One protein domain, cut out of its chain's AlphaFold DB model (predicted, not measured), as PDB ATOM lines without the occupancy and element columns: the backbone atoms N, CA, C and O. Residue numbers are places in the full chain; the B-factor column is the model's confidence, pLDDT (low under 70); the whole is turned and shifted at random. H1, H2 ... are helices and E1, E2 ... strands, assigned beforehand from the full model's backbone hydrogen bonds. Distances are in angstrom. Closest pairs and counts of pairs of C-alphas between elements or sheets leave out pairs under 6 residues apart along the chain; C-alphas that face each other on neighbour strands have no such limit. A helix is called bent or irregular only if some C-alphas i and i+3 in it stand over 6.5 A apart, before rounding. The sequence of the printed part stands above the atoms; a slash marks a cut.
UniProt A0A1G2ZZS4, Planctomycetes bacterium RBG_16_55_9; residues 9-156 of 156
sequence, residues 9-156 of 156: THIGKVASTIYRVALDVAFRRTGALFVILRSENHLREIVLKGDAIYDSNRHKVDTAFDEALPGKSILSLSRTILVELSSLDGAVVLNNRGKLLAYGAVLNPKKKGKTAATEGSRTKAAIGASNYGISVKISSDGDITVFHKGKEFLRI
ATOM      1  N   THR A   9     130.562 139.158 175.819       75.12
ATOM      2  CA  THR A   9     130.754 139.966 174.604       75.12
ATOM      3  C   THR A   9     131.347 141.345 174.897       75.12
ATOM      4  O   THR A   9     132.151 141.852 174.119       75.12
ATOM      5  N   HIS A  10     130.999 141.946 176.035       85.31
ATOM      6  CA  HIS A  10     131.539 143.237 176.459       85.31
ATOM      7  C   HIS A  10     132.993 143.118 176.927       85.31
ATOM      8  O   HIS A  10     133.818 143.965 176.593       85.31
ATOM      9  N   ILE A  11     133.318 142.040 177.648       86.62
ATOM     10  CA  ILE A  11     134.690 141.748 178.084       86.62
ATOM     11  C   ILE A  11     135.595 141.557 176.863       86.62
ATOM     12  O   ILE A  11     136.686 142.121 176.821       86.62
ATOM     13  N   GLY A  12     135.115 140.833 175.845       90.69
ATOM     14  CA  GLY A  12     135.831 140.658 174.580       90.69
ATOM     15  C   GLY A  12     136.139 141.986 173.882       90.69
ATOM     16  O   GLY A  12     137.266 142.191 173.436       90.69
ATOM     17  N   LYS A  13     135.184 142.927 173.856       94.50
ATOM     18  CA  LYS A  13     135.403 144.275 173.299       94.50
ATOM     19  C   LYS A  13     136.456 145.060 174.080       94.50
ATOM     20  O   LYS A  13     137.367 145.603 173.471       94.50
ATOM     21  N   VAL A  14     136.371 145.081 175.412       95.50
ATOM     22  CA  VAL A  14     137.360 145.753 176.278       95.50
ATOM     23  C   VAL A  14     138.758 145.179 176.060       95.50
ATOM     24  O   VAL A  14     139.699 145.933 175.824       95.50
ATOM     25  N   ALA A  15     138.892 143.852 176.087       94.44
ATOM     26  CA  ALA A  15     140.168 143.176 175.878       94.44
ATOM     27  C   ALA A  15     140.737 143.452 174.477       94.44
ATOM     28  O   ALA A  15     141.910 143.791 174.356       94.44
ATOM     29  N   SER A  16     139.901 143.375 173.435       96.06
ATOM     30  CA  SER A  16     140.299 143.677 172.056       96.06
ATOM     31  C   SER A  16     140.765 145.126 171.900       96.06
ATOM     32  O   SER A  16     141.811 145.369 171.299       96.06
ATOM     33  N   THR A  17     140.047 146.090 172.484       97.62
ATOM     34  CA  THR A  17     140.449 147.501 172.475       97.62
ATOM     35  C   THR A  17     141.800 147.697 173.158       97.62
ATOM     36  O   THR A  17     142.691 148.294 172.559       97.62
ATOM     37  N   ILE A  18     141.991 147.158 174.367       97.38
ATOM     38  CA  ILE A  18     143.264 147.280 175.099       97.38
ATOM     39  C   ILE A  18     144.401 146.627 174.320       97.38
ATOM     40  O   ILE A  18     145.456 147.230 174.184       97.38
ATOM     41  N   TYR A  19     144.187 145.435 173.764       96.81
ATOM     42  CA  TYR A  19     145.199 144.738 172.977       96.81
ATOM     43  C   TYR A  19     145.623 145.545 171.744       96.81
ATOM     44  O   TYR A  19     146.812 145.747 171.513       96.81
ATOM     45  N   ARG A  20     144.662 146.081 170.984       97.56
ATOM     46  CA  ARG A  20     144.952 146.911 169.807       97.56
ATOM     47  C   ARG A  20     145.723 148.179 170.166       97.56
ATOM     48  O   ARG A  20     146.614 148.556 169.413       97.56
ATOM     49  N   VAL A  21     145.386 148.830 171.277       98.06
ATOM     50  CA  VAL A  21     146.112 150.018 171.754       98.06
ATOM     51  C   VAL A  21     147.504 149.629 172.257       98.06
ATOM     52  O   VAL A  21     148.474 150.302 171.932       98.06
ATOM     53  N   ALA A  22     147.626 148.514 172.979       97.81
ATOM     54  CA  ALA A  22     148.904 148.000 173.461       97.81
ATOM     55  C   ALA A  22     149.873 147.702 172.310       97.81
ATOM     56  O   ALA A  22     151.044 148.053 172.415       97.81
ATOM     57  N   LEU A  23     149.386 147.134 171.200       97.81
ATOM     58  CA  LEU A  23     150.189 146.949 169.989       97.81
ATOM     59  C   LEU A  23     150.691 148.283 169.429       97.81
ATOM     60  O   LEU A  23     151.880 148.410 169.157       97.81
ATOM     61  N   ASP A  24     149.826 149.293 169.292       97.69
ATOM     62  CA  ASP A  24     150.252 150.601 168.769       97.69
ATOM     63  C   ASP A  24     151.313 151.249 169.668       97.69
ATOM     64  O   ASP A  24     152.310 151.766 169.170       97.69
ATOM     65  N   VAL A  25     151.124 151.195 170.989       97.62
ATOM     66  CA  VAL A  25     152.089 151.709 171.975       97.62
ATOM     67  C   VAL A  25     153.412 150.946 171.900       97.62
ATOM     68  O   VAL A  25     154.476 151.563 171.931       97.62
ATOM     69  N   ALA A  26     153.363 149.617 171.781       97.44
ATOM     70  CA  ALA A  26     154.548 148.774 171.669       97.44
ATOM     71  C   ALA A  26     155.365 149.118 170.416       97.44
ATOM     72  O   ALA A  26     156.580 149.306 170.501       97.44
ATOM     73  N   PHE A  27     154.697 149.286 169.269       96.88
ATOM     74  CA  PHE A  27     155.345 149.724 168.031       96.88
ATOM     75  C   PHE A  27     155.897 151.150 168.129       96.88
ATOM     76  O   PHE A  27     156.979 151.413 167.610       96.88
ATOM     77  N   ARG A  28     155.197 152.056 168.824       96.19
ATOM     78  CA  ARG A  28     155.654 153.435 169.072       96.19
ATOM     79  C   ARG A  28     156.779 153.540 170.103       96.19
ATOM     80  O   ARG A  28     157.379 154.605 170.202       96.19
ATOM     81  N   ARG A  29     157.061 152.479 170.871       95.56
ATOM     82  CA  ARG A  29     158.106 152.447 171.915       95.56
ATOM     83  C   ARG A  29     157.912 153.502 173.020       95.56
ATOM     84  O   ARG A  29     158.857 153.865 173.713       95.56
ATOM     85  N   THR A  30     156.682 153.974 173.234       94.50
ATOM     86  CA  THR A  30     156.376 154.992 174.259       94.50
ATOM     87  C   THR A  30     156.187 154.380 175.649       94.50
ATOM     88  O   THR A  30     156.550 154.984 176.657       94.50
ATOM     89  N   GLY A  31     155.720 153.131 175.704       95.94
ATOM     90  CA  GLY A  31     155.358 152.450 176.943       95.94
ATOM     91  C   GLY A  31     154.025 152.948 177.512       95.94
ATOM     92  O   GLY A  31     153.594 154.064 177.254       95.94
ATOM     93  N   ALA A  32     153.347 152.092 178.274       97.94
ATOM     94  CA  ALA A  32     152.053 152.405 178.883       97.94
ATOM     95  C   ALA A  32     151.734 151.452 180.038       97.94
ATOM     96  O   ALA A  32     152.359 150.397 180.202       97.94
ATOM     97  N   LEU A  33     150.721 151.799 180.829       98.44
ATOM     98  CA  LEU A  33     150.156 150.918 181.844       98.44
ATOM     99  C   LEU A  33     148.629 151.010 181.852       98.44
ATOM    100  O   LEU A  33     148.062 152.060 182.136       98.44
ATOM    101  N   PHE A  34     147.968 149.880 181.613       98.50
ATOM    102  CA  PHE A  34     146.532 149.720 181.818       98.50
ATOM    103  C   PHE A  34     146.260 148.917 183.085       98.50
ATOM    104  O   PHE A  34     146.928 147.916 183.350       98.50
ATOM    105  N   VAL A  35     145.229 149.301 183.832       98.25
ATOM    106  CA  VAL A  35     144.723 148.555 184.988       98.25
ATOM    107  C   VAL A  35     143.220 148.360 184.840       98.25
ATOM    108  O   VAL A  35     142.453 149.321 184.849       98.25
ATOM    109  N   ILE A  36     142.786 147.103 184.745       97.62
ATOM    110  CA  ILE A  36     141.371 146.727 184.738       97.62
ATOM    111  C   ILE A  36     140.980 146.267 186.142       97.62
ATOM    112  O   ILE A  36     141.326 145.160 186.562       97.62
ATOM    113  N   LEU A  37     140.236 147.098 186.869       96.25
ATOM    114  CA  LEU A  37     139.757 146.785 188.210       96.25
ATOM    115  C   LEU A  37     138.630 145.757 188.178       96.25
ATOM    116  O   LEU A  37     137.654 145.879 187.436       96.25
ATOM    117  N   ARG A  38     138.717 144.776 189.082       92.31
ATOM    118  CA  ARG A  38     137.615 143.835 189.339       92.31
ATOM    119  C   ARG A  38     136.433 144.513 190.043       92.31
ATOM    120  O   ARG A  38     135.298 144.056 189.912       92.31
ATOM    121  N   SER A  39     136.705 145.559 190.824       92.69
ATOM    122  CA  SER A  39     135.721 146.333 191.582       92.69
ATOM    123  C   SER A  39     136.188 147.783 191.718       92.69
ATOM    124  O   SER A  39     137.293 148.025 192.204       92.69
ATOM    125  N   GLU A  40     135.331 148.735 191.343       94.19
ATOM    126  CA  GLU A  40     135.572 150.182 191.495       94.19
ATOM    127  C   GLU A  40     135.818 150.601 192.953       94.19
ATOM    128  O   GLU A  40     136.501 151.591 193.194       94.19
ATOM    129  N   ASN A  41     135.358 149.817 193.937       93.62
ATOM    130  CA  ASN A  41     135.562 150.124 195.358       93.62
ATOM    131  C   ASN A  41     137.046 150.163 195.760       93.62
ATOM    132  O   ASN A  41     137.387 150.803 196.751       93.62
ATOM    133  N   HIS A  42     137.925 149.504 195.000       94.00
ATOM    134  CA  HIS A  42     139.366 149.502 195.256       94.00
ATOM    135  C   HIS A  42     140.107 150.667 194.593       94.00
ATOM    136  O   HIS A  42     141.320 150.764 194.739       94.00
ATOM    137  N   LEU A  43     139.419 151.565 193.876       95.69
ATOM    138  CA  LEU A  43     140.067 152.659 193.148       95.69
ATOM    139  C   LEU A  43     140.960 153.509 194.068       95.69
ATOM    140  O   LEU A  43     142.124 153.738 193.753       95.69
ATOM    141  N   ARG A  44     140.458 153.875 195.256       94.56
ATOM    142  CA  ARG A  44     141.196 154.658 196.268       94.56
ATOM    143  C   ARG A  44     142.334 153.896 196.958       94.56
ATOM    144  O   ARG A  44     143.093 154.481 197.722       94.56
ATOM    145  N   GLU A  45     142.437 152.587 196.753       94.69
ATOM    146  CA  GLU A  45     143.551 151.781 197.270       94.69
ATOM    147  C   GLU A  45     144.726 151.713 196.289       94.69
ATOM    148  O   GLU A  45     145.739 151.085 196.606       94.69
ATOM    149  N   ILE A  46     144.564 152.296 195.097       95.44
ATOM    150  CA  ILE A  46     145.464 152.123 193.956       95.44
ATOM    151  C   ILE A  46     145.844 153.470 193.353       95.44
ATOM    152  O   ILE A  46     147.017 153.681 193.081       95.44
ATOM    153  N   VAL A  47     144.874 154.355 193.135       96.94
ATOM    154  CA  VAL A  47     145.072 155.656 192.486       96.94
ATOM    155  C   VAL A  47     145.303 156.734 193.540       96.94
ATOM    156  O   VAL A  47     144.612 156.756 194.564       96.94
ATOM    157  N   LEU A  48     146.283 157.607 193.298       95.44
ATOM    158  CA  LEU A  48     146.559 158.756 194.154       95.44
ATOM    159  C   LEU A  48     145.340 159.693 194.226       95.44
ATOM    160  O   LEU A  48     144.567 159.838 193.279       95.44
ATOM    161  N   LYS A  49     145.148 160.328 195.384       94.44
ATOM    162  CA  LYS A  49     144.072 161.301 195.597       94.44
ATOM    163  C   LYS A  49     144.231 162.472 194.615       94.44
ATOM    164  O   LYS A  49     145.287 163.089 194.601       94.44
ATOM    165  N   GLY A  50     143.174 162.779 193.862       94.56
ATOM    166  CA  GLY A  50     143.163 163.811 192.810       94.56
ATOM    167  C   GLY A  50     143.275 163.270 191.375       94.56
ATOM    168  O   GLY A  50     142.765 163.891 190.446       94.56
ATOM    169  N   ASP A  51     143.817 162.066 191.182       96.31
ATOM    170  CA  ASP A  51     144.083 161.542 189.831       96.31
ATOM    171  C   ASP A  51     142.888 160.793 189.215       96.31
ATOM    172  O   ASP A  51     142.853 160.535 188.010       96.31
ATOM    173  N   ALA A  52     141.889 160.423 190.022       96.88
ATOM    174  CA  ALA A  52     140.669 159.788 189.531       96.88
ATOM    175  C   ALA A  52     139.677 160.826 188.980       96.88
ATOM    176  O   ALA A  52     139.448 161.851 189.611       96.88
ATOM    177  N   ILE A  53     139.005 160.504 187.866       95.75
ATOM    178  CA  ILE A  53     138.094 161.395 187.107       95.75
ATOM    179  C   ILE A  53     136.990 162.031 187.972       95.75
ATOM    180  O   ILE A  53     136.534 163.136 187.708       95.75
ATOM    181  N   TYR A  54     136.530 161.332 189.008       90.62
ATOM    182  CA  TYR A  54     135.463 161.809 189.898       90.62
ATOM    183  C   TYR A  54     135.967 162.134 191.311       90.62
ATOM    184  O   TYR A  54     135.183 162.148 192.261       90.62
ATOM    185  N   ASP A  55     137.277 162.329 191.488       94.06
ATOM    186  CA  ASP A  55     137.837 162.764 192.765       94.06
ATOM    187  C   ASP A  55     137.570 164.257 192.982       94.06
ATOM    188  O   ASP A  55     137.811 165.084 192.107       94.06
ATOM    189  N   SER A  56     137.111 164.622 194.179       92.12
ATOM    190  CA  SER A  56     136.827 166.015 194.532       92.12
ATOM    191  C   SER A  56     138.074 166.907 194.570       92.12
ATOM    192  O   SER A  56     137.945 168.123 194.651       92.12
ATOM    193  N   ASN A  57     139.273 166.317 194.577       93.81
ATOM    194  CA  ASN A  57     140.559 167.017 194.619       93.81
ATOM    195  C   ASN A  57     141.256 167.027 193.253       93.81
ATOM    196  O   ASN A  57     142.416 167.421 193.175       93.81
ATOM    197  N   ARG A  58     140.575 166.568 192.197       93.94
ATOM    198  CA  ARG A  58     141.089 166.622 190.831       93.94
ATOM    199  C   ARG A  58     141.298 168.068 190.393       93.94
ATOM    200  O   ARG A  58     140.491 168.945 190.712       93.94
ATOM    201  N   HIS A  59     142.395 168.331 189.688       92.56
ATOM    202  CA  HIS A  59     142.690 169.675 189.203       92.56
ATOM    203  C   HIS A  59     141.624 170.135 188.203       92.56
ATOM    204  O   HIS A  59     141.180 169.371 187.354       92.56
ATOM    205  N   LYS A  60     141.243 171.419 188.262       90.88
ATOM    206  CA  LYS A  60     140.172 171.976 187.413       90.88
ATOM    207  C   LYS A  60     140.427 171.797 185.913       90.88
ATOM    208  O   LYS A  60     139.479 171.595 185.161       90.88
ATOM    209  N   VAL A  61     141.691 171.881 185.492       90.25
ATOM    210  CA  VAL A  61     142.094 171.676 184.091       90.25
ATOM    211  C   VAL A  61     141.820 170.235 183.656       90.25
ATOM    212  O   VAL A  61     141.238 170.023 182.595       90.25
ATOM    213  N   ASP A  62     142.145 169.258 184.505       92.12
ATOM    214  CA  ASP A  62     141.875 167.846 184.227       92.12
ATOM    215  C   ASP A  62     140.373 167.556 184.208       92.12
ATOM    216  O   ASP A  62     139.906 166.831 183.337       92.12
ATOM    217  N   THR A  63     139.595 168.180 185.099       92.44
ATOM    218  CA  THR A  63     138.128 168.054 185.099       92.44
ATOM    219  C   THR A  63     137.512 168.542 183.787       92.44
ATOM    220  O   THR A  63     136.639 167.875 183.234       92.44
ATOM    221  N   ALA A  64     137.981 169.672 183.250       91.75
ATOM    222  CA  ALA A  64     137.513 170.174 181.957       91.75
ATOM    223  C   ALA A  64     137.860 169.207 180.811       91.75
ATOM    224  O   ALA A  64     137.051 168.986 179.910       91.75
ATOM    225  N   PHE A  65     139.040 168.579 180.859       92.12
ATOM    226  CA  PHE A  65     139.407 167.545 179.894       92.12
ATOM    227  C   PHE A  65     138.544 166.282 180.042       92.12
ATOM    228  O   PHE A  65     138.118 165.713 179.037       92.12
ATOM    229  N   ASP A  66     138.218 165.865 181.268       93.25
ATOM    230  CA  ASP A  66     137.333 164.722 181.514       93.25
ATOM    231  C   ASP A  66     135.963 164.905 180.850       93.25
ATOM    232  O   ASP A  66     135.381 163.941 180.348       93.25
ATOM    233  N   GLU A  67     135.415 166.122 180.890       91.31
ATOM    234  CA  GLU A  67     134.127 166.469 180.279       91.31
ATOM    235  C   GLU A  67     134.162 166.366 178.753       91.31
ATOM    236  O   GLU A  67     133.169 165.968 178.143       91.31
ATOM    237  N   ALA A  68     135.319 166.633 178.147       90.81
ATOM    238  CA  ALA A  68     135.519 166.495 176.712       90.81
ATOM    239  C   ALA A  68     135.648 165.032 176.250       90.81
ATOM    240  O   ALA A  68     135.527 164.779 175.052       90.81
ATOM    241  N   LEU A  69     135.880 164.062 177.149       90.81
ATOM    242  CA  LEU A  69     136.041 162.645 176.795       90.81
ATOM    243  C   LEU A  69     134.687 161.958 176.511       90.81
ATOM    244  O   LEU A  69     133.915 161.707 177.447       90.81
ATOM    245  N   PRO A  70     134.408 161.530 175.259       86.12
ATOM    246  CA  PRO A  70     133.146 160.886 174.901       86.12
ATOM    247  C   PRO A  70     132.823 159.671 175.770       86.12
ATOM    248  O   PRO A  70     133.572 158.691 175.795       86.12
ATOM    249  N   GLY A  71     131.693 159.719 176.482       86.19
ATOM    250  CA  GLY A  71     131.149 158.605 177.269       86.19
ATOM    251  C   GLY A  71     132.032 158.108 178.420       86.19
ATOM    252  O   GLY A  71     131.658 157.137 179.081       86.19
ATOM    253  N   LYS A  72     133.200 158.732 178.654       92.25
ATOM    254  CA  LYS A  72     134.210 158.326 179.647       92.25
ATOM    255  C   LYS A  72     134.443 156.809 179.640       92.25
ATOM    256  O   LYS A  72     134.521 156.163 180.685       92.25
ATOM    257  N   SER A  73     134.512 156.219 178.446       95.38
ATOM    258  CA  SER A  73     134.700 154.785 178.245       95.38
ATOM    259  C   SER A  73     135.668 154.518 177.107       95.38
ATOM    260  O   SER A  73     135.585 155.125 176.047       95.38
ATOM    261  N   ILE A  74     136.539 153.528 177.276       96.12
ATOM    262  CA  ILE A  74     137.457 153.127 176.208       96.12
ATOM    263  C   ILE A  74     136.735 152.563 174.975       96.12
ATOM    264  O   ILE A  74     137.341 152.423 173.923       96.12
ATOM    265  N   LEU A  75     135.454 152.203 175.095       95.56
ATOM    266  CA  LEU A  75     134.662 151.690 173.977       95.56
ATOM    267  C   LEU A  75     134.051 152.807 173.119       95.56
ATOM    268  O   LEU A  75     133.629 152.530 171.999       95.56
ATOM    269  N   SER A  76     134.000 154.040 173.628       95.25
ATOM    270  CA  SER A  76     133.515 155.228 172.913       95.25
ATOM    271  C   SER A  76     134.641 156.144 172.429       95.25
ATOM    272  O   SER A  76     134.405 156.998 171.579       95.25
ATOM    273  N   LEU A  77     135.857 155.979 172.954       95.12
ATOM    274  CA  LEU A  77     137.027 156.742 172.526       95.12
ATOM    275  C   LEU A  77     137.612 156.194 171.221       95.12
ATOM    276  O   LEU A  77     137.648 154.984 170.987       95.12
ATOM    277  N   SER A  78     138.119 157.097 170.377       95.19
ATOM    278  CA  SER A  78     138.862 156.700 169.182       95.19
ATOM    279  C   SER A  78     140.180 156.022 169.568       95.19
ATOM    280  O   SER A  78     140.766 156.300 170.619       95.19
ATOM    281  N   ARG A  79     140.682 155.145 168.690       95.56
ATOM    282  CA  ARG A  79     141.953 154.438 168.910       95.56
ATOM    283  C   ARG A  79     143.114 155.410 169.140       95.56
ATOM    284  O   ARG A  79     143.910 155.177 170.038       95.56
ATOM    285  N   THR A  80     143.160 156.517 168.398       95.75
ATOM    286  CA  THR A  80     144.183 157.561 168.560       95.75
ATOM    287  C   THR A  80     144.140 158.185 169.951       95.75
ATOM    288  O   THR A  80     145.163 158.202 170.622       95.75
ATOM    289  N   ILE A  81     142.963 158.612 170.430       95.69
ATOM    290  CA  ILE A  81     142.831 159.214 171.770       95.69
ATOM    291  C   ILE A  81     143.285 158.232 172.854       95.69
ATOM    292  O   ILE A  81     143.958 158.630 173.798       95.69
ATOM    293  N   LEU A  82     142.953 156.946 172.719       97.25
ATOM    294  CA  LEU A  82     143.386 155.930 173.679       97.25
ATOM    295  C   LEU A  82     144.900 155.740 173.705       97.25
ATOM    296  O   LEU A  82     145.459 155.591 174.789       97.25
ATOM    297  N   VAL A  83     145.555 155.750 172.542       97.56
ATOM    298  CA  VAL A  83     147.018 155.665 172.470       97.56
ATOM    299  C   VAL A  83     147.652 156.873 173.158       97.56
ATOM    300  O   VAL A  83     148.539 156.679 173.991       97.56
ATOM    301  N   GLU A  84     147.158 158.086 172.893       96.25
ATOM    302  CA  GLU A  84     147.669 159.309 173.526       96.25
ATOM    303  C   GLU A  84     147.446 159.301 175.046       96.25
ATOM    304  O   GLU A  84     148.396 159.465 175.806       96.25
ATOM    305  N   LEU A  85     146.229 158.990 175.511       96.06
ATOM    306  CA  LEU A  85     145.918 158.858 176.942       96.06
ATOM    307  C   LEU A  85     146.802 157.822 177.644       96.06
ATOM    308  O   LEU A  85     147.176 158.009 178.799       96.06
ATOM    309  N   SER A  86     147.106 156.713 176.968       96.38
ATOM    310  CA  SER A  86     147.940 155.645 177.524       96.38
ATOM    311  C   SER A  86     149.434 155.953 177.523       96.38
ATOM    312  O   SER A  86     150.164 155.331 178.290       96.38
ATOM    313  N   SER A  87     149.864 156.893 176.678       92.44
ATOM    314  CA  SER A  87     151.255 157.342 176.588       92.44
ATOM    315  C   SER A  87     151.573 158.465 177.582       92.44
ATOM    316  O   SER A  87     152.741 158.814 177.739       92.44
ATOM    317  N   LEU A  88     150.560 159.026 178.260       94.12
ATOM    318  CA  LEU A  88     150.766 159.917 179.405       94.12
ATOM    319  C   LEU A  88     151.545 159.189 180.506       94.12
ATOM    320  O   LEU A  88     151.391 157.977 180.692       94.12
ATOM    321  N   ASP A  89     152.347 159.930 181.271       92.44
ATOM    322  CA  ASP A  89     153.008 159.341 182.432       92.44
ATOM    323  C   ASP A  89     151.968 158.903 183.475       92.44
ATOM    324  O   ASP A  89     150.969 159.581 183.708       92.44
ATOM    325  N   GLY A  90     152.184 157.737 184.077       95.62
ATOM    326  CA  GLY A  90     151.207 157.062 184.927       95.62
ATOM    327  C   GLY A  90     150.429 155.948 184.219       95.62
ATOM    328  O   GLY A  90     150.976 155.185 183.416       95.62
ATOM    329  N   ALA A  91     149.168 155.768 184.613       98.00
ATOM    330  CA  ALA A  91     148.339 154.647 184.187       98.00
ATOM    331  C   ALA A  91     146.934 155.055 183.737       98.00
ATOM    332  O   ALA A  91     146.329 155.997 184.251       98.00
ATOM    333  N   VAL A  92     146.380 154.249 182.834       98.50
ATOM    334  CA  VAL A  92     144.962 154.232 182.476       98.50
ATOM    335  C   VAL A  92     144.259 153.177 183.324       98.50
ATOM    336  O   VAL A  92     144.556 151.985 183.235       98.50
ATOM    337  N   VAL A  93     143.303 153.599 184.147       98.38
ATOM    338  CA  VAL A  93     142.548 152.721 185.046       98.38
ATOM    339  C   VAL A  93     141.100 152.657 184.585       98.38
ATOM    340  O   VAL A  93     140.452 153.685 184.404       98.38
ATOM    341  N   LEU A  94     140.570 151.448 184.420       97.81
ATOM    342  CA  LEU A  94     139.196 151.203 183.989       97.81
ATOM    343  C   LEU A  94     138.540 150.070 184.787       97.81
ATOM    344  O   LEU A  94     139.217 149.273 185.435       97.81
ATOM    345  N   ASN A  95     137.211 149.974 184.745       95.25
ATOM    346  CA  ASN A  95     136.486 148.797 185.245       95.25
ATOM    347  C   ASN A  95     136.315 147.733 184.142       95.25
ATOM    348  O   ASN A  95     136.598 147.969 182.971       95.25
ATOM    349  N   ASN A  96     135.769 146.563 184.469       91.25
ATOM    350  CA  ASN A  96     135.548 145.494 183.485       91.25
ATOM    351  C   ASN A  96     134.454 145.783 182.428       91.25
ATOM    352  O   ASN A  96     134.249 144.964 181.533       91.25
ATOM    353  N   ARG A  97     133.763 146.930 182.505       92.94
ATOM    354  CA  ARG A  97     132.842 147.441 181.471       92.94
ATOM    355  C   ARG A  97     133.527 148.399 180.494       92.94
ATOM    356  O   ARG A  97     132.887 148.858 179.558       92.94
ATOM    357  N   GLY A  98     134.803 148.720 180.715       94.75
ATOM    358  CA  GLY A  98     135.531 149.699 179.915       94.75
ATOM    359  C   GLY A  98     135.247 151.148 180.304       94.75
ATOM    360  O   GLY A  98     135.613 152.042 179.547       94.75
ATOM    361  N   LYS A  99     134.592 151.414 181.443       96.06
ATOM    362  CA  LYS A  99     134.454 152.775 181.987       96.06
ATOM    363  C   LYS A  99     135.821 153.239 182.471       96.06
ATOM    364  O   LYS A  99     136.447 152.545 183.272       96.06
ATOM    365  N   LEU A 100     136.249 154.403 182.004       97.38
ATOM    366  CA  LEU A 100     137.467 155.065 182.436       97.38
ATOM    367  C   LEU A 100     137.268 155.605 183.858       97.38
ATOM    368  O   LEU A 100     136.254 156.233 184.166       97.38
ATOM    369  N   LEU A 101     138.216 155.306 184.738       97.56
ATOM    370  CA  LEU A 101     138.214 155.709 186.146       97.56
ATOM    371  C   LEU A 101     139.330 156.714 186.439       97.56
ATOM    372  O   LEU A 101     139.150 157.591 187.281       97.56
ATOM    373  N   ALA A 102     140.460 156.577 185.747       97.81
ATOM    374  CA  ALA A 102     141.595 157.489 185.797       97.81
ATOM    375  C   ALA A 102     142.438 157.343 184.516       97.81
ATOM    376  O   ALA A 102     142.412 156.291 183.871       97.81
ATOM    377  N   TYR A 103     143.195 158.376 184.166       97.50
ATOM    378  CA  TYR A 103     144.226 158.370 183.124       97.50
ATOM    379  C   TYR A 103     145.375 159.270 183.581       97.50
ATOM    380  O   TYR A 103     145.153 160.144 184.418       97.50
ATOM    381  N   GLY A 104     146.590 159.034 183.076       96.12
ATOM    382  CA  GLY A 104     147.790 159.728 183.565       96.12
ATOM    383  C   GLY A 104     148.014 159.560 185.075       96.12
ATOM    384  O   GLY A 104     148.597 160.416 185.727       96.12
ATOM    385  N   ALA A 105     147.460 158.494 185.662       97.19
ATOM    386  CA  ALA A 105     147.312 158.397 187.104       97.19
ATOM    387  C   ALA A 105     148.563 157.823 187.762       97.19
ATOM    388  O   ALA A 105     149.050 156.755 187.369       97.19
ATOM    389  N   VAL A 106     149.019 158.467 188.829       96.62
ATOM    390  CA  VAL A 106     150.050 157.927 189.705       96.62
ATOM    391  C   VAL A 106     149.444 156.794 190.526       96.62
ATOM    392  O   VAL A 106     148.473 156.963 191.273       96.62
ATOM    393  N   LEU A 107     150.027 155.603 190.390       96.25
ATOM    394  CA  LEU A 107     149.588 154.438 191.145       96.25
ATOM    395  C   LEU A 107     150.406 154.283 192.426       96.25
ATOM    396  O   LEU A 107     151.629 154.161 192.388       96.25
ATOM    397  N   ASN A 108     149.709 154.171 193.553       92.50
ATOM    398  CA  ASN A 108     150.272 153.803 194.848       92.50
ATOM    399  C   ASN A 108     149.471 152.645 195.484       92.50
ATOM    400  O   ASN A 108     148.733 152.852 196.453       92.50
ATOM    401  N   PRO A 109     149.567 151.416 194.935       89.44
ATOM    402  CA  PRO A 109     148.782 150.283 195.412       89.44
ATOM    403  C   PRO A 109     149.139 149.913 196.856       89.44
ATOM    404  O   PRO A 109     150.281 149.563 197.151       89.44
ATOM    405  N   LYS A 110     148.143 149.888 197.754       86.75
ATOM    406  CA  LYS A 110     148.353 149.497 199.167       86.75
ATOM    407  C   LYS A 110     148.902 148.075 199.327       86.75
ATOM    408  O   LYS A 110     149.692 147.808 200.230       86.75
ATOM    409  N   LYS A 111     148.495 147.153 198.448       80.56
ATOM    410  CA  LYS A 111     149.033 145.791 198.376       80.56
ATOM    411  C   LYS A 111     150.255 145.785 197.471       80.56
ATOM    412  O   LYS A 111     150.128 145.839 196.247       80.56
ATOM    413  N   LYS A 112     151.431 145.679 198.084       74.44
ATOM    414  CA  LYS A 112     152.689 145.474 197.364       74.44
ATOM    415  C   LYS A 112     152.794 144.007 196.943       74.44
ATOM    416  O   LYS A 112     152.468 143.113 197.723       74.44
ATOM    417  N   GLY A 113     153.208 143.756 195.704       68.44
ATOM    418  CA  GLY A 113     153.616 142.412 195.293       68.44
ATOM    419  C   GLY A 113     155.063 142.130 195.691       68.44
ATOM    420  O   GLY A 113     155.762 143.007 196.199       68.44
ATOM    421  N   LYS A 114     155.520 140.901 195.441       71.88
ATOM    422  CA  LYS A 114     156.948 140.581 195.528       71.88
ATOM    423  C   LYS A 114     157.626 141.161 194.289       71.88
ATOM    424  O   LYS A 114     157.456 140.619 193.206       71.88
ATOM    425  N   THR A 115     158.341 142.264 194.459       68.81
ATOM    426  CA  THR A 115     159.093 142.935 193.389       68.81
ATOM    427  C   THR A 115     160.555 142.989 193.785       68.81
ATOM    428  O   THR A 115     160.850 143.339 194.932       68.81
ATOM    429  N   ALA A 116     161.470 142.694 192.865       71.00
ATOM    430  CA  ALA A 116     162.884 142.937 193.129       71.00
ATOM    431  C   ALA A 116     163.138 144.447 193.306       71.00
ATOM    432  O   ALA A 116     162.450 145.287 192.718       71.00
ATOM    433  N   ALA A 117     164.140 144.814 194.113       63.97
ATOM    434  CA  ALA A 117     164.503 146.222 194.308       63.97
ATOM    435  C   ALA A 117     164.843 146.916 192.974       63.97
ATOM    436  O   ALA A 117     164.496 148.085 192.791       63.97
ATOM    437  N   THR A 118     165.414 146.154 192.037       70.69
ATOM    438  CA  THR A 118     165.845 146.559 190.691       70.69
ATOM    439  C   THR A 118     164.707 146.810 189.701       70.69
ATOM    440  O   THR A 118     164.948 147.362 188.632       70.69
ATOM    441  N   GLU A 119     163.461 146.445 190.018       79.81
ATOM    442  CA  GLU A 119     162.346 146.696 189.103       79.81
ATOM    443  C   GLU A 119     162.005 148.191 189.007       79.81
ATOM    444  O   GLU A 119     161.900 148.900 190.014       79.81
ATOM    445  N   GLY A 120     161.771 148.661 187.779       87.75
ATOM    446  CA  GLY A 120     161.344 150.034 187.507       87.75
ATOM    447  C   GLY A 120     159.957 150.367 188.074       87.75
ATOM    448  O   GLY A 120     159.129 149.483 188.320       87.75
ATOM    449  N   SER A 121     159.683 151.667 188.237       90.88
ATOM    450  CA  SER A 121     158.444 152.187 188.846       90.88
ATOM    451  C   SER A 121     157.170 151.624 188.195       90.88
ATOM    452  O   SER A 121     156.297 151.096 188.884       90.88
ATOM    453  N   ARG A 122     157.100 151.610 186.853       94.06
ATOM    454  CA  ARG A 122     155.939 151.092 186.106       94.06
ATOM    455  C   ARG A 122     155.697 149.595 186.332       94.06
ATOM    456  O   ARG A 122     154.547 149.174 186.435       94.06
ATOM    457  N   THR A 123     156.757 148.792 186.457       95.19
ATOM    458  CA  THR A 123     156.644 147.355 186.766       95.19
ATOM    459  C   THR A 123     156.113 147.146 188.186       95.19
ATOM    460  O   THR A 123     155.155 146.395 188.372       95.19
ATOM    461  N   LYS A 124     156.637 147.886 189.173       95.06
ATOM    462  CA  LYS A 124     156.146 147.841 190.561       95.06
ATOM    463  C   LYS A 124     154.673 148.246 190.661       95.06
ATOM    464  O   LYS A 124     153.889 147.565 191.327       95.06
ATOM    465  N   ALA A 125     154.280 149.304 189.950       95.88
ATOM    466  CA  ALA A 125     152.894 149.752 189.849       95.88
ATOM    467  C   ALA A 125     151.988 148.678 189.225       95.88
ATOM    468  O   ALA A 125     150.944 148.350 189.794       95.88
ATOM    469  N   ALA A 126     152.406 148.072 188.107       97.06
ATOM    470  CA  ALA A 126     151.658 147.010 187.437       97.06
ATOM    471  C   ALA A 126     151.440 145.795 188.352       97.06
ATOM    472  O   ALA A 126     150.307 145.329 188.506       97.06
ATOM    473  N   ILE A 127     152.500 145.323 189.016       96.44
ATOM    474  CA  ILE A 127     152.448 144.195 189.949       96.44
ATOM    475  C   ILE A 127     151.531 144.514 191.133       96.44
ATOM    476  O   ILE A 127     150.630 143.729 191.432       96.44
ATOM    477  N   GLY A 128     151.694 145.676 191.774       96.06
ATOM    478  CA  GLY A 128     150.854 146.090 192.900       96.06
ATOM    479  C   GLY A 128     149.374 146.207 192.525       96.06
ATOM    480  O   GLY A 128     148.514 145.635 193.200       96.06
ATOM    481  N   ALA A 129     149.069 146.874 191.408       97.12
ATOM    482  CA  ALA A 129     147.703 147.069 190.924       97.12
ATOM    483  C   ALA A 129     147.024 145.750 190.510       97.12
ATOM    484  O   ALA A 129     145.819 145.580 190.709       97.12
ATOM    485  N   SER A 130     147.798 144.763 190.041       97.25
ATOM    486  CA  SER A 130     147.267 143.457 189.627       97.25
ATOM    487  C   SER A 130     146.670 142.635 190.781       97.25
ATOM    488  O   SER A 130     145.957 141.659 190.549       97.25
ATOM    489  N   ASN A 131     146.898 143.033 192.038       96.19
ATOM    490  CA  ASN A 131     146.222 142.445 193.201       96.19
ATOM    491  C   ASN A 131     144.730 142.805 193.286       96.19
ATOM    492  O   ASN A 131     143.982 142.153 194.018       96.19
ATOM    493  N   TYR A 132     144.288 143.817 192.540       95.75
ATOM    494  CA  TYR A 132     142.909 144.311 192.527       95.75
ATOM    495  C   TYR A 132     142.194 144.056 191.190       95.75
ATOM    496  O   TYR A 132     141.029 144.432 191.011       95.75
ATOM    497  N   GLY A 133     142.871 143.393 190.250       95.31
ATOM    498  CA  GLY A 133     142.381 143.209 188.892       95.31
ATOM    499  C   GLY A 133     143.406 142.564 187.962       95.31
ATOM    500  O   GLY A 133     144.048 141.573 188.316       95.31
ATOM    501  N   ILE A 134     143.517 143.111 186.756       97.19
ATOM    502  CA  ILE A 134     144.538 142.765 185.764       97.19
ATOM    503  C   ILE A 134     145.300 144.042 185.433       97.19
ATOM    504  O   ILE A 134     144.677 145.086 185.243       97.19
ATOM    505  N   SER A 135     146.621 143.950 185.333       97.88
ATOM    506  CA  SER A 135     147.449 145.043 184.823       97.88
ATOM    507  C   SER A 135     148.095 144.620 183.512       97.88
ATOM    508  O   SER A 135     148.616 143.511 183.427       97.88
ATOM    509  N   VAL A 136     148.089 145.493 182.512       98.38
ATOM    510  CA  VAL A 136     148.779 145.295 181.233       98.38
ATOM    511  C   VAL A 136     149.822 146.393 181.111       98.38
ATOM    512  O   VAL A 136     149.486 147.564 180.943       98.38
ATOM    513  N   LYS A 137     151.089 146.019 181.256       98.25
ATOM    514  CA  LYS A 137     152.231 146.912 181.095       98.25
ATOM    515  C   LYS A 137     152.755 146.773 179.674       98.25
ATOM    516  O   LYS A 137     152.979 145.656 179.227       98.25
ATOM    517  N   ILE A 138     153.029 147.892 179.023       98.00
ATOM    518  CA  ILE A 138     153.778 147.943 177.774       98.00
ATOM    519  C   ILE A 138     155.111 148.628 178.076       98.00
ATOM    520  O   ILE A 138     155.135 149.728 178.638       98.00
ATOM    521  N   SER A 139     156.222 147.949 177.791       95.88
ATOM    522  CA  SER A 139     157.566 148.517 177.921       95.88
ATOM    523  C   SER A 139     157.833 149.509 176.793       95.88
ATOM    524  O   SER A 139     157.311 149.362 175.689       95.88
ATOM    525  N   SER A 140     158.710 150.481 177.036       94.25
ATOM    526  CA  SER A 140     159.283 151.287 175.953       94.25
ATOM    527  C   SER A 140     160.139 150.423 175.010       94.25
ATOM    528  O   SER A 140     160.313 150.768 173.850       94.25
ATOM    529  N   ASP A 141     160.554 149.230 175.451       93.69
ATOM    530  CA  ASP A 141     161.185 148.193 174.620       93.69
ATOM    531  C   ASP A 141     160.179 147.321 173.843       93.69
ATOM    532  O   ASP A 141     160.564 146.344 173.207       93.69
ATOM    533  N   GLY A 142     158.888 147.657 173.866       94.19
ATOM    534  CA  GLY A 142     157.850 146.974 173.088       94.19
ATOM    535  C   GLY A 142     157.220 145.750 173.759       94.19
ATOM    536  O   GLY A 142     156.102 145.406 173.392       94.19
ATOM    537  N   ASP A 143     157.860 145.147 174.765       96.44
ATOM    538  CA  ASP A 143     157.292 144.010 175.508       96.44
ATOM    539  C   ASP A 143     155.921 144.346 176.111       96.44
ATOM    540  O   ASP A 143     155.773 145.342 176.834       96.44
ATOM    541  N   ILE A 144     154.942 143.464 175.914       98.06
ATOM    542  CA  ILE A 144     153.627 143.551 176.550       98.06
ATOM    543  C   ILE A 144     153.556 142.493 177.652       98.06
ATOM    544  O   ILE A 144     153.566 141.294 177.393       98.06
ATOM    545  N   THR A 145     153.446 142.918 178.910       98.25
ATOM    546  CA  THR A 145     153.366 142.020 180.072       98.25
ATOM    547  C   THR A 145     152.028 142.162 180.785       98.25
ATOM    548  O   THR A 145     151.642 143.252 181.212       98.25
ATOM    549  N   VAL A 146     151.333 141.046 180.977       98.25
ATOM    550  CA  VAL A 146     150.099 140.960 181.759       98.25
ATOM    551  C   VAL A 146     150.421 140.438 183.152       98.25
ATOM    552  O   VAL A 146     151.057 139.397 183.304       98.25
ATOM    553  N   PHE A 147     149.926 141.128 184.175       97.44
ATOM    554  CA  PHE A 147     150.048 140.728 185.571       97.44
ATOM    555  C   PHE A 147     148.683 140.407 186.175       97.44
ATOM    556  O   PHE A 147     147.693 141.108 185.940       97.44
ATOM    557  N   HIS A 148     148.650 139.384 187.026       96.12
ATOM    558  CA  HIS A 148     147.484 139.003 187.812       96.12
ATOM    559  C   HIS A 148     147.907 138.522 189.203       96.12
ATOM    560  O   HIS A 148     148.799 137.686 189.332       96.12
ATOM    561  N   LYS A 149     147.254 139.028 190.260       94.50
ATOM    562  CA  LYS A 149     147.532 138.656 191.664       94.50
ATOM    563  C   LYS A 149     149.013 138.798 192.053       94.50
ATOM    564  O   LYS A 149     149.579 137.934 192.722       94.50
ATOM    565  N   GLY A 150     149.642 139.878 191.599       93.75
ATOM    566  CA  GLY A 150     151.027 140.206 191.922       93.75
ATOM    567  C   GLY A 150     152.067 139.342 191.208       93.75
ATOM    568  O   GLY A 150     153.215 139.325 191.639       93.75
ATOM    569  N   LYS A 151     151.680 138.610 190.157       93.44
ATOM    570  CA  LYS A 151     152.574 137.763 189.363       93.44
ATOM    571  C   LYS A 151     152.404 138.045 187.879       93.44
ATOM    572  O   LYS A 151     151.317 138.421 187.442       93.44
ATOM    573  N   GLU A 152     153.474 137.841 187.122       95.25
ATOM    574  CA  GLU A 152     153.400 137.777 185.666       95.25
ATOM    575  C   GLU A 152     152.512 136.596 185.260       95.25
ATOM    576  O   GLU A 152     152.623 135.498 185.807       95.25
ATOM    577  N   PHE A 153     151.577 136.860 184.356       94.81
ATOM    578  CA  PHE A 153     150.631 135.883 183.828       94.81
ATOM    579  C   PHE A 153     150.946 135.535 182.372       94.81
ATOM    580  O   PHE A 153     150.810 134.383 181.975       94.81
ATOM    581  N   LEU A 154     151.354 136.533 181.587       94.88
ATOM    582  CA  LEU A 154     151.691 136.397 180.174       94.88
ATOM    583  C   LEU A 154     152.667 137.505 179.772       94.88
ATOM    584  O   LEU A 154     152.531 138.637 180.240       94.88
ATOM    585  N   ARG A 155     153.585 137.194 178.859       96.19
ATOM    586  CA  ARG A 155     154.416 138.167 178.152       96.19
ATOM    587  C   ARG A 155     154.384 137.867 176.657       96.19
ATOM    588  O   ARG A 155     154.429 136.697 176.284       96.19
ATOM    589  N   ILE A 156     154.241 138.918 175.857       92.06
ATOM    590  CA  ILE A 156     154.197 138.899 174.391       92.06
ATOM    591  C   ILE A 156     155.253 139.873 173.885       92.06
ATOM    592  O   ILE A 156     155.337 140.976 174.479       92.06
TER     593      ILE A 156
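This is residues 9 to 156 of the 156 residues of a protein of Planctomycetes bacterium RBG_16_55_9 (UniProt A0A1G2ZZS4). A twisted sheet of six strands forms the middle layer of three, with the long helix H1 and the shorter H4 covering one face and H5 packed along the other. Beyond the sheet's edge strand E3 lies H3, reached by a long loop from H2, which only grazes the sheet. The printed part has 148 residues, with five named helices and six named strands in the order H1 E1 H2 H3 H4 E2 E3 H5 E4 E5 E6; the class is mixed, helices and strands. The mixed sheet runs E3 E2 E1 E4 E5 E6. The whole is compact, with a radius of gyration of the C-alphas of 14.0 A and spans of 39 by 30 by 29 A.

E1, residues 32 to 37, is parallel to E2, residues 91 to 95, at 24 degrees; N 35 and O 92 are within hydrogen-bond range at 2.8 A. E3, residues 100 to 105, forms an antiparallel hairpin with E2, with N 93 and O 102 at 2.8 A. On the other side of E1, E4, residues 133 to 138, is antiparallel to it, with N 34 and O 136 at 2.8 A. E4, E5, residues 144 to 148, and E6, residues 151 to 155, make a meander, each strand the antiparallel neighbour of the one before; N 137 and O 145 are 2.8 A apart, as are N 146 and O 154. H5, residues 121 to 132, runs along E4 at 2 degrees on the local plane, at a height over the sheet of 6.9 A; their closest C-alphas, Ala 126 and Ser 135, are 5.3 A apart. E3, H5 and E4 form a split strand-helix-strand unit, two strands that run the same way in one sheet without being neighbours, with a helix between them along the chain; E2 and E1 are between E3 and E4 in the sheet, and the crossover is right-handed. On the opposite face, H1, residues 9 to 28, runs along the strands over E1 and E4, at a height of 9.4 A. H4, residues 79 to 87, is on the same face as H1 and stands up from the sheet at 61 degrees. H1 touches H4 with residues 17 to 25 alone, at a steep tilt of 65 degrees; the C-alphas of Val 21 and Val 83 are closest, at 5.8 A. H2, residues 40 to 45, only grazes the sheet with residues 40 to 43. H3, residues 60 to 68, touches no helix and is only just not on the sheet, with 4 pairs of C-alphas within 10 A. E1, H2 H3 H4 and E2 form a strand-helix-strand unit, parallel neighbour strands with helices between. In H1, H3 and H4 every O i to N i+4 pair is within hydrogen-bond range; H5 has 6 of 8, and H2 0 of 2 but 2 of 3 O i to N i+3 pairs.

H1 begins at C-alpha 9 (130.754, 139.966, 174.604) and is 28.8 A long; H5 is 17.8 A, E4 16.6 A and E1 16.4 A. H2 is irregular, C-alphas 41 and 44 being 7.3 A apart. E6 ends at C-alpha 155 (154.416, 138.167, 178.152).

The two C-alphas farthest apart, those of Pro 70 and Ala 117, are 39.7 A apart. The printed part has no cut. The long links are H2 to H3 and E3 to H5. Mean pLDDT of the printed part is 93.4; residues 113, 115 and 117 are under 70.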